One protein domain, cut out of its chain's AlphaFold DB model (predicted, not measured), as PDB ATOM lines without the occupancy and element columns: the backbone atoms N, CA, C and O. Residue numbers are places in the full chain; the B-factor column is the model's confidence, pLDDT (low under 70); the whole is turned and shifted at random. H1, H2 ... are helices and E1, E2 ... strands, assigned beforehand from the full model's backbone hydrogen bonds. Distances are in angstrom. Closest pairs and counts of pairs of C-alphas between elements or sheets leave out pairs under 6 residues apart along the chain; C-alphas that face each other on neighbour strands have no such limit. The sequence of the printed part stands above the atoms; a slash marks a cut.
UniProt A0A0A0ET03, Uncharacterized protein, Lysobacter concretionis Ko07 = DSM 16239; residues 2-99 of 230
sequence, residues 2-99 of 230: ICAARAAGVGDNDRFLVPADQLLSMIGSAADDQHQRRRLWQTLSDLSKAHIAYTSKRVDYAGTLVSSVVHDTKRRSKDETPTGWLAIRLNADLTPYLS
ATOM      1  N   ILE A   2      94.796  -7.210 307.298       34.94
ATOM      2  CA  ILE A   2      95.158  -8.634 307.146       34.94
ATOM      3  C   ILE A   2      94.448  -9.566 308.157       34.94
ATOM      4  O   ILE A   2      94.069 -10.676 307.806       34.94
ATOM      5  N   CYS A   3      94.182  -9.119 309.391       33.19
ATOM      6  CA  CYS A   3      93.698 -10.022 310.450       33.19
ATOM      7  C   CYS A   3      92.185 -10.317 310.457       33.19
ATOM      8  O   CYS A   3      91.779 -11.347 310.984       33.19
ATOM      9  N   ALA A   4      91.339  -9.455 309.883       33.72
ATOM     10  CA  ALA A   4      89.883  -9.624 309.976       33.72
ATOM     11  C   ALA A   4      89.330 -10.713 309.037       33.72
ATOM     12  O   ALA A   4      88.322 -11.338 309.350       33.72
ATOM     13  N   ALA A   5      90.003 -10.984 307.914       36.56
ATOM     14  CA  ALA A   5      89.506 -11.907 306.892       36.56
ATOM     15  C   ALA A   5      89.756 -13.391 307.213       36.56
ATOM     16  O   ALA A   5      89.104 -14.252 306.639       36.56
ATOM     17  N   ARG A   6      90.654 -13.721 308.154       40.97
ATOM     18  CA  ARG A   6      90.914 -15.128 308.516       40.97
ATOM     19  C   ARG A   6      89.838 -15.718 309.440       40.97
ATOM     20  O   ARG A   6      89.772 -16.930 309.591       40.97
ATOM     21  N   ALA A   7      89.008 -14.874 310.059       35.59
ATOM     22  CA  ALA A   7      87.959 -15.297 310.989       35.59
ATOM     23  C   ALA A   7      86.605 -15.585 310.310       35.59
ATOM     24  O   ALA A   7      85.742 -16.198 310.933       35.59
ATOM     25  N   ALA A   8      86.414 -15.176 309.052       30.73
ATOM     26  CA  ALA A   8      85.157 -15.333 308.326       30.73
ATOM     27  C   ALA A   8      85.391 -16.072 307.000       30.73
ATOM     28  O   ALA A   8      85.597 -15.448 305.967       30.73
ATOM     29  N   GLY A   9      85.349 -17.406 307.038       31.39
ATOM     30  CA  GLY A   9      85.214 -18.230 305.834       31.39
ATOM     31  C   GLY A   9      86.394 -19.157 305.569       31.39
ATOM     32  O   GLY A   9      87.419 -18.762 305.024       31.39
ATOM     33  N   VAL A  10      86.192 -20.423 305.925       48.28
ATOM     34  CA  VAL A  10      86.903 -21.581 305.382       48.28
ATOM     35  C   VAL A  10      86.759 -21.572 303.855       48.28
ATOM     36  O   VAL A  10      85.644 -21.484 303.346       48.28
ATOM     37  N   GLY A  11      87.875 -21.668 303.134       33.78
ATOM     38  CA  GLY A  11      87.892 -21.744 301.678       33.78
ATOM     39  C   GLY A  11      89.221 -22.297 301.177       33.78
ATOM     40  O   GLY A  11      90.280 -21.755 301.464       33.78
ATOM     41  N   ASP A  12      89.116 -23.411 300.472       40.28
ATOM     42  CA  ASP A  12      90.141 -24.180 299.775       40.28
ATOM     43  C   ASP A  12      91.233 -23.313 299.095       40.28
ATOM     44  O   ASP A  12      90.937 -22.431 298.290       40.28
ATOM     45  N   ASN A  13      92.500 -23.566 299.445       49.78
ATOM     46  CA  ASN A  13      93.729 -22.999 298.872       49.78
ATOM     47  C   ASN A  13      93.828 -21.458 298.726       49.78
ATOM     48  O   ASN A  13      93.518 -20.864 297.692       49.78
ATOM     49  N   ASP A  14      94.459 -20.833 299.727       68.19
ATOM     50  CA  ASP A  14      95.264 -19.597 299.617       68.19
ATOM     51  C   ASP A  14      94.516 -18.286 299.264       68.19
ATOM     52  O   ASP A  14      95.130 -17.218 299.209       68.19
ATOM     53  N   ARG A  15      93.193 -18.325 299.041       71.62
ATOM     54  CA  ARG A  15      92.372 -17.171 298.619       71.62
ATOM     55  C   ARG A  15      91.261 -16.841 299.618       71.62
ATOM     56  O   ARG A  15      90.533 -17.714 300.073       71.62
ATOM     57  N   PHE A  16      91.072 -15.551 299.871       77.00
ATOM     58  CA  PHE A  16      89.984 -14.992 300.669       77.00
ATOM     59  C   PHE A  16      88.846 -14.552 299.747       77.00
ATOM     60  O   PHE A  16      89.052 -13.697 298.884       77.00
ATOM     61  N   LEU A  17      87.658 -15.132 299.927       79.56
ATOM     62  CA  LEU A  17      86.454 -14.772 299.179       79.56
ATOM     63  C   LEU A  17      85.605 -13.802 299.998       79.56
ATOM     64  O   LEU A  17      85.172 -14.143 301.096       79.56
ATOM     65  N   VAL A  18      85.355 -12.605 299.465       81.94
ATOM     66  CA  VAL A  18      84.554 -11.576 300.141       81.94
ATOM     67  C   VAL A  18      83.610 -10.897 299.140       81.94
ATOM     68  O   VAL A  18      84.067 -10.471 298.074       81.94
ATOM     69  N   PRO A  19      82.310 -10.758 299.450       83.25
ATOM     70  CA  PRO A  19      81.396  -9.916 298.681       83.25
ATOM     71  C   PRO A  19      81.852  -8.447 298.670       83.25
ATOM     72  O   PRO A  19      82.218  -7.886 299.707       83.25
ATOM     73  N   ALA A  20      81.851  -7.799 297.501       81.56
ATOM     74  CA  ALA A  20      82.350  -6.425 297.377       81.56
ATOM     75  C   ALA A  20      81.551  -5.408 298.217       81.56
ATOM     76  O   ALA A  20      82.126  -4.476 298.774       81.56
ATOM     77  N   ASP A  21      80.241  -5.595 298.333       81.69
ATOM     78  CA  ASP A  21      79.329  -4.809 299.169       81.69
ATOM     79  C   ASP A  21      79.621  -4.961 300.665       81.69
ATOM     80  O   ASP A  21      79.696  -3.960 301.380       81.69
ATOM     81  N   GLN A  22      79.867  -6.190 301.128       82.44
ATOM     82  CA  GLN A  22      80.267  -6.444 302.507       82.44
ATOM     83  C   GLN A  22      81.595  -5.746 302.818       82.44
ATOM     84  O   GLN A  22      81.717  -5.081 303.847       82.44
ATOM     85  N   LEU A  23      82.571  -5.829 301.908       82.75
ATOM     86  CA  LEU A  23      83.852  -5.149 302.077       82.75
ATOM     87  C   LEU A  23      83.690  -3.619 302.105       82.75
ATOM     88  O   LEU A  23      84.299  -2.971 302.955       82.75
ATOM     89  N   LEU A  24      82.848  -3.049 301.232       83.25
ATOM     90  CA  LEU A  24      82.518  -1.616 301.226       83.25
ATOM     91  C   LEU A  24      81.858  -1.175 302.540       83.25
ATOM     92  O   LEU A  24      82.283  -0.185 303.138       83.25
ATOM     93  N   SER A  25      80.888  -1.946 303.031       82.25
ATOM     94  CA  SER A  25      80.227  -1.687 304.311       82.25
ATOM     95  C   SER A  25      81.223  -1.731 305.477       82.25
ATOM     96  O   SER A  25      81.243  -0.830 306.318       82.25
ATOM     97  N   MET A  26      82.134  -2.711 305.488       78.81
ATOM     98  CA  MET A  26      83.169  -2.844 306.521       78.81
ATOM     99  C   MET A  26      84.167  -1.679 306.544       78.81
ATOM    100  O   MET A  26      84.667  -1.336 307.616       78.81
ATOM    101  N   ILE A  27      84.464  -1.063 305.396       77.88
ATOM    102  CA  ILE A  27      85.316   0.137 305.324       77.88
ATOM    103  C   ILE A  27      84.531   1.444 305.538       77.88
ATOM    104  O   ILE A  27      85.114   2.521 305.435       77.88
ATOM    105  N   GLY A  28      83.227   1.362 305.831       75.94
ATOM    106  CA  GLY A  28      82.353   2.513 306.069       75.94
ATOM    107  C   GLY A  28      81.967   3.280 304.803       75.94
ATOM    108  O   GLY A  28      81.703   4.477 304.876       75.94
ATOM    109  N   SER A  29      81.981   2.625 303.641       79.81
ATOM    110  CA  SER A  29      81.550   3.199 302.359       79.81
ATOM    111  C   SER A  29      80.176   2.662 301.956       79.81
ATOM    112  O   SER A  29      79.833   1.521 302.263       79.81
ATOM    113  N   ALA A  30      79.395   3.476 301.243       77.31
ATOM    114  CA  ALA A  30      78.100   3.064 300.711       77.31
ATOM    115  C   ALA A  30      78.280   1.955 299.656       77.31
ATOM    116  O   ALA A  30      79.126   2.066 298.763       77.31
ATOM    117  N   ALA A  31      77.535   0.858 299.797       68.38
ATOM    118  CA  ALA A  31      77.691  -0.340 298.971       68.38
ATOM    119  C   ALA A  31      76.950  -0.254 297.622       68.38
ATOM    120  O   ALA A  31      77.267  -0.994 296.688       68.38
ATOM    121  N   ASP A  32      75.971   0.635 297.509       68.44
ATOM    122  CA  ASP A  32      75.144   0.884 296.323       68.44
ATOM    123  C   ASP A  32      75.826   1.789 295.278       68.44
ATOM    124  O   ASP A  32      75.456   1.772 294.106       68.44
ATOM    125  N   ASP A  33      76.881   2.513 295.657       79.12
ATOM    126  CA  ASP A  33      77.586   3.438 294.769       79.12
ATOM    127  C   ASP A  33      78.600   2.729 293.840       79.12
ATOM    128  O   ASP A  33      79.636   2.185 294.255       79.12
ATOM    129  N   GLN A  34      78.336   2.791 292.529       78.56
ATOM    130  CA  GLN A  34      79.218   2.271 291.479       78.56
ATOM    131  C   GLN A  34      80.615   2.919 291.504       78.56
ATOM    132  O   GLN A  34      81.614   2.247 291.205       78.56
ATOM    133  N   HIS A  35      80.723   4.196 291.885       83.56
ATOM    134  CA  HIS A  35      82.008   4.879 292.023       83.56
ATOM    135  C   HIS A  35      82.838   4.285 293.165       83.56
ATOM    136  O   HIS A  35      84.043   4.079 292.980       83.56
ATOM    137  N   GLN A  36      82.222   3.931 294.303       83.06
ATOM    138  CA  GLN A  36      82.939   3.249 295.390       83.06
ATOM    139  C   GLN A  36      83.420   1.864 294.966       83.06
ATOM    140  O   GLN A  36      84.564   1.508 295.247       83.06
ATOM    141  N   ARG A  37      82.608   1.104 294.221       82.00
ATOM    142  CA  ARG A  37      83.013  -0.213 293.694       82.00
ATOM    143  C   ARG A  37      84.218  -0.112 292.762       82.00
ATOM    144  O   ARG A  37      85.175  -0.875 292.902       82.00
ATOM    145  N   ARG A  38      84.222   0.871 291.855       84.38
ATOM    146  CA  ARG A  38      85.375   1.137 290.978       84.38
ATOM    147  C   ARG A  38      86.610   1.538 291.784       84.38
ATOM    148  O   ARG A  38      87.705   1.055 291.508       84.38
ATOM    149  N   ARG A  39      86.440   2.393 292.792       85.56
ATOM    150  CA  ARG A  39      87.532   2.839 293.664       85.56
ATOM    151  C   ARG A  39      88.108   1.697 294.501       85.56
ATOM    152  O   ARG A  39      89.325   1.629 294.661       85.56
ATOM    153  N   LEU A  40      87.264   0.795 295.001       87.50
ATOM    154  CA  LEU A  40      87.684  -0.413 295.708       87.50
ATOM    155  C   LEU A  40      88.535  -1.301 294.799       87.50
ATOM    156  O   LEU A  40      89.636  -1.686 295.188       87.50
ATOM    157  N   TRP A  41      88.069  -1.557 293.573       86.94
ATOM    158  CA  TRP A  41      88.838  -2.314 292.587       86.94
ATOM    159  C   TRP A  41      90.196  -1.671 292.294       86.94
ATOM    160  O   TRP A  41      91.217  -2.351 292.348       86.94
ATOM    161  N   GLN A  42      90.227  -0.354 292.059       88.19
ATOM    162  CA  GLN A  42      91.477   0.370 291.826       88.19
ATOM    163  C   GLN A  42      92.428   0.249 293.022       88.19
ATOM    164  O   GLN A  42      93.593  -0.080 292.845       88.19
ATOM    165  N   THR A  43      91.918   0.425 294.243       88.44
ATOM    166  CA  THR A  43      92.717   0.317 295.475       88.44
ATOM    167  C   THR A  43      93.316  -1.081 295.638       88.44
ATOM    168  O   THR A  43      94.488  -1.217 295.975       88.44
ATOM    169  N   LEU A  44      92.532  -2.129 295.380       88.50
ATOM    170  CA  LEU A  44      93.004  -3.514 295.434       88.50
ATOM    171  C   LEU A  44      94.026  -3.813 294.328       88.50
ATOM    172  O   LEU A  44      95.027  -4.483 294.580       88.50
ATOM    173  N   SER A  45      93.815  -3.271 293.125       87.75
ATOM    174  CA  SER A  45      94.789  -3.364 292.038       87.75
ATOM    175  C   SER A  45      96.092  -2.648 292.386       87.75
ATOM    176  O   SER A  45      97.158  -3.193 292.108       87.75
ATOM    177  N   ASP A  46      96.037  -1.459 292.978       89.06
ATOM    178  CA  ASP A  46      97.228  -0.713 293.383       89.06
ATOM    179  C   ASP A  46      97.970  -1.454 294.502       89.06
ATOM    180  O   ASP A  46      99.194  -1.577 294.460       89.06
ATOM    181  N   LEU A  47      97.240  -2.058 295.447       88.19
ATOM    182  CA  LEU A  47      97.816  -2.876 296.514       88.19
ATOM    183  C   LEU A  47      98.526  -4.131 295.982       88.19
ATOM    184  O   LEU A  47      99.552  -4.524 296.532       88.19
ATOM    185  N   SER A  48      98.024  -4.734 294.899       89.00
ATOM    186  CA  SER A  48      98.699  -5.869 294.245       89.00
ATOM    187  C   SER A  48     100.007  -5.488 293.542       89.00
ATOM    188  O   SER A  48     100.877  -6.333 293.352       89.00
ATOM    189  N   LYS A  49     100.168  -4.209 293.185       88.06
ATOM    190  CA  LYS A  49     101.392  -3.661 292.577       88.06
ATOM    191  C   LYS A  49     102.364  -3.106 293.617       88.06
ATOM    192  O   LYS A  49     103.531  -2.890 293.305       88.06
ATOM    193  N   ALA A  50     101.884  -2.833 294.828       88.31
ATOM    194  CA  ALA A  50     102.692  -2.271 295.893       88.31
ATOM    195  C   ALA A  50     103.755  -3.274 296.357       88.31
ATOM    196  O   ALA A  50     103.458  -4.431 296.662       88.31
ATOM    197  N   HIS A  51     104.991  -2.791 296.444       87.75
ATOM    198  CA  HIS A  51     106.118  -3.551 296.952       87.75
ATOM    199  C   HIS A  51     106.344  -3.226 298.431       87.75
ATOM    200  O   HIS A  51     106.374  -2.061 298.830       87.75
ATOM    201  N   ILE A  52     106.521  -4.262 299.239       86.94
ATOM    202  CA  ILE A  52     106.844  -4.189 300.657       86.94
ATOM    203  C   ILE A  52     108.265  -4.697 300.840       86.94
ATOM    204  O   ILE A  52     108.635  -5.748 300.321       86.94
ATOM    205  N   ALA A  53     109.045  -3.938 301.601       86.44
ATOM    206  CA  ALA A  53     110.316  -4.382 302.142       86.44
ATOM    207  C   ALA A  53     110.172  -4.531 303.659       86.44
ATOM    208  O   ALA A  53     109.669  -3.626 304.331       86.44
ATOM    209  N   TYR A  54     110.589  -5.674 304.188       82.25
ATOM    210  CA  TYR A  54     110.592  -5.975 305.611       82.25
ATOM    211  C   TYR A  54     111.939  -6.581 305.986       82.25
ATOM    212  O   TYR A  54     112.313  -7.627 305.467       82.25
ATOM    213  N   THR A  55     112.642  -5.932 306.908       80.69
ATOM    214  CA  THR A  55     113.938  -6.387 307.414       80.69
ATOM    215  C   THR A  55     113.811  -6.725 308.887       80.69
ATOM    216  O   THR A  55     113.330  -5.930 309.698       80.69
ATOM    217  N   SER A  56     114.273  -7.916 309.237       81.56
ATOM    218  CA  SER A  56     114.372  -8.408 310.606       81.56
ATOM    219  C   SER A  56     115.786  -8.922 310.868       81.56
ATOM    220  O   SER A  56     116.602  -9.038 309.962       81.56
ATOM    221  N   LYS A  57     116.085  -9.320 312.108       79.69
ATOM    222  CA  LYS A  57     117.393  -9.917 312.442       79.69
ATOM    223  C   LYS A  57     117.697 -11.220 311.687       79.69
ATOM    224  O   LYS A  57     118.839 -11.661 311.703       79.69
ATOM    225  N   ARG A  58     116.678 -11.887 311.140       78.12
ATOM    226  CA  ARG A  58     116.796 -13.233 310.555       78.12
ATOM    227  C   ARG A  58     116.505 -13.274 309.064       78.12
ATOM    228  O   ARG A  58     116.959 -14.196 308.399       78.12
ATOM    229  N   VAL A  59     115.706 -12.333 308.572       81.19
ATOM    230  CA  VAL A  59     115.164 -12.357 307.218       81.19
ATOM    231  C   VAL A  59     115.019 -10.940 306.692       81.19
ATOM    232  O   VAL A  59     114.468 -10.085 307.390       81.19
ATOM    233  N   ASP A  60     115.429 -10.773 305.438       84.88
ATOM    234  CA  ASP A  60     115.041  -9.676 304.568       84.88
ATOM    235  C   ASP A  60     114.017 -10.186 303.553       84.88
ATOM    236  O   ASP A  60     114.275 -11.118 302.791       84.88
ATOM    237  N   TYR A  61     112.833  -9.587 303.569       84.94
ATOM    238  CA  TYR A  61     111.755  -9.851 302.632       84.94
ATOM    239  C   TYR A  61     111.542  -8.633 301.735       84.94
ATOM    240  O   TYR A  61     111.457  -7.499 302.207       84.94
ATOM    241  N   ALA A  62     111.403  -8.888 300.440       89.38
ATOM    242  CA  ALA A  62     111.099  -7.906 299.414       89.38
ATOM    243  C   ALA A  62     110.091  -8.535 298.443       89.38
ATOM    244  O   ALA A  62     110.415  -9.508 297.765       89.38
ATOM    245  N   GLY A  63     108.860  -8.026 298.403       88.88
ATOM    246  CA  GLY A  63     107.825  -8.562 297.520       88.88
ATOM    247  C   GLY A  63     106.475  -7.871 297.673       88.88
ATOM    248  O   GLY A  63     106.353  -6.848 298.342       88.88
ATOM    249  N   THR A  64     105.436  -8.403 297.032       89.62
ATOM    250  CA  THR A  64     104.079  -7.840 297.104       89.62
ATOM    251  C   THR A  64     103.301  -8.355 298.311       89.62
ATOM    252  O   THR A  64     103.480  -9.493 298.735       89.62
ATOM    253  N   LEU A  65     102.382  -7.542 298.846       85.19
ATOM    254  CA  LEU A  65     101.454  -7.976 299.902       85.19
ATOM    255  C   LEU A  65     100.369  -8.909 299.366       85.19
ATOM    256  O   LEU A  65     100.082  -9.969 299.924       85.19
ATOM    257  N   VAL A  66      99.727  -8.447 298.297       87.62
ATOM    258  CA  VAL A  66      98.615  -9.106 297.629       87.62
ATOM    259  C   VAL A  66      99.164  -9.658 296.328       87.62
ATOM    260  O   VAL A  66      99.599  -8.901 295.465       87.62
ATOM    261  N   SER A  67      99.170 -10.979 296.201       85.88
ATOM    262  CA  SER A  67      99.702 -11.660 295.023       85.88
ATOM    263  C   SER A  67      98.701 -11.659 293.868       85.88
ATOM    264  O   SER A  67      99.106 -11.599 292.709       85.88
ATOM    265  N   SER A  68      97.395 -11.683 294.156       84.56
ATOM    266  CA  SER A  68      96.359 -11.517 293.136       84.56
ATOM    267  C   SER A  68      95.022 -11.036 293.699       84.56
ATOM    268  O   SER A  68      94.684 -11.266 294.861       84.56
ATOM    269  N   VAL A  69      94.245 -10.375 292.839       85.81
ATOM    270  CA  VAL A  69      92.852  -9.993 293.094       85.81
ATOM    271  C   VAL A  69      92.036 -10.352 291.860       85.81
ATOM    272  O   VAL A  69      92.359  -9.923 290.754       85.81
ATOM    273  N   VAL A  70      90.981 -11.142 292.040       83.88
ATOM    274  CA  VAL A  70      90.061 -11.545 290.972       83.88
ATOM    275  C   VAL A  70      88.660 -11.075 291.337       83.88
ATOM    276  O   VAL A  70      88.182 -11.341 292.436       83.88
ATOM    277  N   HIS A  71      88.003 -10.383 290.412       80.75
ATOM    278  CA  HIS A  71      86.600 -10.010 290.540       80.75
ATOM    279  C   HIS A  71      85.754 -10.975 289.715       80.75
ATOM    280  O   HIS A  71      85.800 -10.960 288.481       80.75
ATOM    281  N   ASP A  72      84.995 -11.828 290.397       71.44
ATOM    282  CA  ASP A  72      84.042 -12.715 289.746       71.44
ATOM    283  C   ASP A  72      82.767 -11.928 289.425       71.44
ATOM    284  O   ASP A  72      81.878 -11.737 290.254       71.44
ATOM    285  N   THR A  73      82.715 -11.439 288.189       60.31
ATOM    286  CA  THR A  73      81.564 -10.730 287.616       60.31
ATOM    287  C   THR A  73      80.501 -11.679 287.054       60.31
ATOM    288  O   THR A  73      79.443 -11.218 286.620       60.31
ATOM    289  N   LYS A  74      80.774 -12.994 287.020       51.81
ATOM    290  CA  LYS A  74      79.965 -13.997 286.309       51.81
ATOM    291  C   LYS A  74      79.115 -14.873 287.230       51.81
ATOM    292  O   LYS A  74      78.153 -15.462 286.740       51.81
ATOM    293  N   ARG A  75      79.382 -14.916 288.541       51.56
ATOM    294  CA  ARG A  75      78.442 -15.442 289.554       51.56
ATOM    295  C   ARG A  75      77.219 -14.522 289.673       51.56
ATOM    296  O   ARG A  75      77.102 -13.707 290.579       51.56
ATOM    297  N   ARG A  76      76.311 -14.614 288.703       42.22
ATOM    298  CA  ARG A  76      75.042 -13.885 288.697       42.22
ATOM    299  C   ARG A  76      74.004 -14.712 289.464       42.22
ATOM    300  O   ARG A  76      73.644 -15.797 289.015       42.22
ATOM    301  N   SER A  77      73.549 -14.215 290.614       42.84
ATOM    302  CA  SER A  77      72.278 -14.663 291.201       42.84
ATOM    303  C   SER A  77      71.150 -14.345 290.215       42.84
ATOM    304  O   SER A  77      71.191 -13.317 289.538       42.84
ATOM    305  N   LYS A  78      70.173 -15.248 290.087       43.59
ATOM    306  CA  LYS A  78      69.027 -15.116 289.170       43.59
ATOM    307  C   LYS A  78      68.072 -13.982 289.583       43.59
ATOM    308  O   LYS A  78      67.328 -13.506 288.735       43.59
ATOM    309  N   ASP A  79      68.165 -13.539 290.834       48.69
ATOM    310  CA  ASP A  79      67.450 -12.407 291.419       48.69
ATOM    311  C   ASP A  79      68.470 -11.392 291.962       48.69
ATOM    312  O   ASP A  79      69.397 -11.781 292.676       48.69
ATOM    313  N   GLU A  80      68.268 -10.120 291.609       46.19
ATOM    314  CA  GLU A  80      68.808  -8.897 292.229       46.19
ATOM    315  C   GLU A  80      70.336  -8.637 292.228       46.19
ATOM    316  O   GLU A  80      71.170  -9.501 292.458       46.19
ATOM    317  N   THR A  81      70.669  -7.367 291.944       46.56
ATOM    318  CA  THR A  81      71.935  -6.607 292.082       46.56
ATOM    319  C   THR A  81      73.272  -7.377 292.003       46.56
ATOM    320  O   THR A  81      73.541  -8.224 292.848       46.56
ATOM    321  N   PRO A  82      74.205  -7.036 291.081       50.06
ATOM    322  CA  PRO A  82      75.488  -7.738 290.948       50.06
ATOM    323  C   PRO A  82      76.345  -7.633 292.224       50.06
ATOM    324  O   PRO A  82      77.142  -6.711 292.411       50.06
ATOM    325  N   THR A  83      76.212  -8.625 293.099       57.00
ATOM    326  CA  THR A  83      77.067  -8.891 294.257       57.00
ATOM    327  C   THR A  83      78.324  -9.597 293.754       57.00
ATOM    328  O   THR A  83      78.522 -10.797 293.914       57.00
ATOM    329  N   GLY A  84      79.165  -8.841 293.041       74.06
ATOM    330  CA  GLY A  84      80.445  -9.338 292.542       74.06
ATOM    331  C   GLY A  84      81.325  -9.818 293.694       74.06
ATOM    332  O   GLY A  84      81.593  -9.069 294.640       74.06
ATOM    333  N   TRP A  85      81.760 -11.075 293.627       80.00
ATOM    334  CA  TRP A  85      82.664 -11.658 294.614       80.00
ATOM    335  C   TRP A  85      84.100 -11.241 294.309       80.00
ATOM    336  O   TRP A  85      84.534 -11.254 293.155       80.00
ATOM    337  N   LEU A  86      84.854 -10.894 295.349       84.25
ATOM    338  CA  LEU A  86      86.285 -10.626 295.262       84.25
ATOM    339  C   LEU A  86      87.047 -11.812 295.846       84.25
ATOM    340  O   LEU A  86      86.843 -12.173 297.003       84.25
ATOM    341  N   ALA A  87      87.940 -12.393 295.051       84.50
ATOM    342  CA  ALA A  87      88.918 -13.365 295.509       84.50
ATOM    343  C   ALA A  87      90.278 -12.674 295.646       84.50
ATOM    344  O   ALA A  87      90.878 -12.271 294.649       84.50
ATOM    345  N   ILE A  88      90.753 -12.519 296.880       85.31
ATOM    346  CA  ILE A  88      92.020 -11.855 297.210       85.31
ATOM    347  C   ILE A  88      93.012 -12.917 297.676       85.31
ATOM    348  O   ILE A  88      92.692 -13.716 298.549       85.31
ATOM    349  N   ARG A  89      94.226 -12.918 297.129       86.06
ATOM    350  CA  ARG A  89      95.306 -13.824 297.527       86.06
ATOM    351  C   ARG A  89      96.434 -13.022 298.168       86.06
ATOM    352  O   ARG A  89      96.922 -12.062 297.571       86.06
ATOM    353  N   LEU A  90      96.853 -13.402 299.374       84.81
ATOM    354  CA  LEU A  90      98.069 -12.848 299.976       84.81
ATOM    355  C   LEU A  90      99.302 -13.507 299.357       84.81
ATOM    356  O   LEU A  90      99.217 -14.551 298.708       84.81
ATOM    357  N   ASN A  91     100.458 -12.874 299.489       85.56
ATOM    358  CA  ASN A  91     101.700 -13.503 299.072       85.56
ATOM    359  C   ASN A  91     102.088 -14.614 300.060       85.56
ATOM    360  O   ASN A  91     102.270 -14.351 301.249       85.56
ATOM    361  N   ALA A  92     102.208 -15.846 299.561       82.56
ATOM    362  CA  ALA A  92     102.532 -17.018 300.369       82.56
ATOM    363  C   ALA A  92     103.883 -16.869 301.086       82.56
ATOM    364  O   ALA A  92     103.997 -17.279 302.240       82.56
ATOM    365  N   ASP A  93     104.852 -16.198 300.457       82.19
ATOM    366  CA  ASP A  93     106.178 -15.953 301.034       82.19
ATOM    367  C   ASP A  93     106.127 -14.977 302.217       82.19
ATOM    368  O   ASP A  93     107.011 -14.993 303.068       82.19
ATOM    369  N   LEU A  94     105.092 -14.132 302.293       79.75
ATOM    370  CA  LEU A  94     104.900 -13.174 303.383       79.75
ATOM    371  C   LEU A  94     104.156 -13.789 304.578       79.75
ATOM    372  O   LEU A  94     104.337 -13.347 305.712       79.75
ATOM    373  N   THR A  95     103.320 -14.803 304.339       76.19
ATOM    374  CA  THR A  95     102.470 -15.437 305.359       76.19
ATOM    375  C   THR A  95     103.234 -15.862 306.623       76.19
ATOM    376  O   THR A  95     102.739 -15.558 307.714       76.19
ATOM    377  N   PRO A  96     104.433 -16.480 306.544       75.88
ATOM    378  CA  PRO A  96     105.226 -16.820 307.728       75.88
ATOM    379  C   PRO A  96     105.502 -15.626 308.648       75.88
ATOM    380  O   PRO A  96     105.407 -15.749 309.863       75.88
ATOM    381  N   TYR A  97     105.762 -14.445 308.080       74.38
ATOM    382  CA  TYR A  97     106.112 -13.237 308.839       74.38
ATOM    383  C   TYR A  97     104.900 -12.516 309.440       74.38
ATOM    384  O   TYR A  97     105.055 -11.597 310.237       74.38
ATOM    385  N   LEU A  98     103.683 -12.916 309.060       72.44
ATOM    386  CA  LEU A  98     102.423 -12.371 309.574       72.44
ATOM    387  C   LEU A  98     101.757 -13.305 310.597       72.44
ATOM    388  O   LEU A  98     100.642 -13.036 311.044       72.44
ATOM    389  N   SER A  99     102.408 -14.424 310.923       67.25
ATOM    390  CA  SER A  99     101.823 -15.523 311.697       67.25
ATOM    391  C   SER A  99     102.104 -15.457 313.197       67.25
ATOM    392  O   SER A  99     101.562 -16.279 313.926       67.25
TER     393      SER A  99
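What this domain is: This is residues 2 to 99 of the 230 residues of an uncharacterized protein of Lysobacter concretionis Ko07 = DSM 16239 (UniProt A0A0A0ET03). A small antiparallel sheet of three strands, E1, E5 and E4, has the long helix H2 packed lengthwise over one face, and the two-stranded hairpin of E2 and E3 carries the shape onward as an arm at one end. At the other end the long loop of residues 73 to 84 reaches away from the sheet and the short helix H1 makes a corner with the first part of H2, while the small helix H3, which comes after E5, lies back toward the end with the arm of E2 and E3, apart from both of these strands. The printed part has 98 residues, with three named helices and five named strands in the order E1 H1 H2 E2 E3 E4 E5 H3; the class is mixed, helices and strands. The whole is only just loose, close to compact, with a radius of gyration of the C-alphas of 15.2 A, and it is elongated, spanning 53 by 28 by 22 A.

How they stand to each other: In the larger sheet, E5, residues 85 to 90, is the inner strand, between the edge strands E1, residues 15 to 19, and E4, residues 66 to 72. E1 and E5 are antiparallel at 149 degrees; N 16 and O 88 are within hydrogen-bond range at 2.8 A, and N 86 and O 18 at 2.9 A. E4 and E5 form a hairpin, antiparallel at 168 degrees, with N 70 and O 87 at 2.8 A and N 87 and O 70 at 2.8 A. H2, residues 34 to 49, is on this sheet, at a height over the sheet of 10.2 A. It lies over E4 and runs along the strands, at 13 degrees to E4 on the local plane. The closest C-alphas of H2 and E4 are those of Ser 48 and Val 66, 4.7 A apart. H1, residues 20 to 26, is also on the sheet; its closest C-alpha to E5 is that of Ala 20, 5.9 A from that of Trp 85. H1 and H2 with the sheet make two layers, helices on one face of a sheet. H2 touches H1 with residues 36 to 40 alone; the closest C-alphas are those of Ala 20 and Arg 37, 7.3 A apart, and the lines are about perpendicular at 89 degrees. E3, residues 60 to 64, runs on into E4 across a break of 1 residue, at 19 degrees. E3 and E2, residues 51 to 55, form an antiparallel hairpin at 164 degrees, with N 52 and O 63 at 2.7 A. H3, residues 95 to 98, is not on the larger sheet and touches no helix. In H1 and H2 every O i to N i+4 pair is within hydrogen-bond range, while H3 is too short for such a pair.

Where its parts are: E1 begins at C-alpha 15, (92.372, -17.171, 298.619), and is 13.2 A long; H1 follows with 9.9 A. H2, the longest helix, runs 23.0 A from C-alpha 34 at (79.218, 2.271, 291.479) to C-alpha 49 at (101.392, -3.661, 292.577). E2 and E3 are each 13.4 A long, E4 is 17.0 A and E5 is 16.4 A. H3, 5.2 A long, ends at C-alpha 98, (102.423, -12.371, 309.574).

The domain as a whole: The two C-alphas farthest apart are those of Lys 57 and Asp 79, 54.2 A. The printed part, residues 2 to 99, has no cut. The link from E4 to E5, 12 residues, is long; the link from H1 to H2, 7 residues, is short but not tight, and the other links are tight. The mean pLDDT of the printed part is 72.9, and it is under 70 at residues 2 to 14, 31 to 32, 73 to 83 and 99.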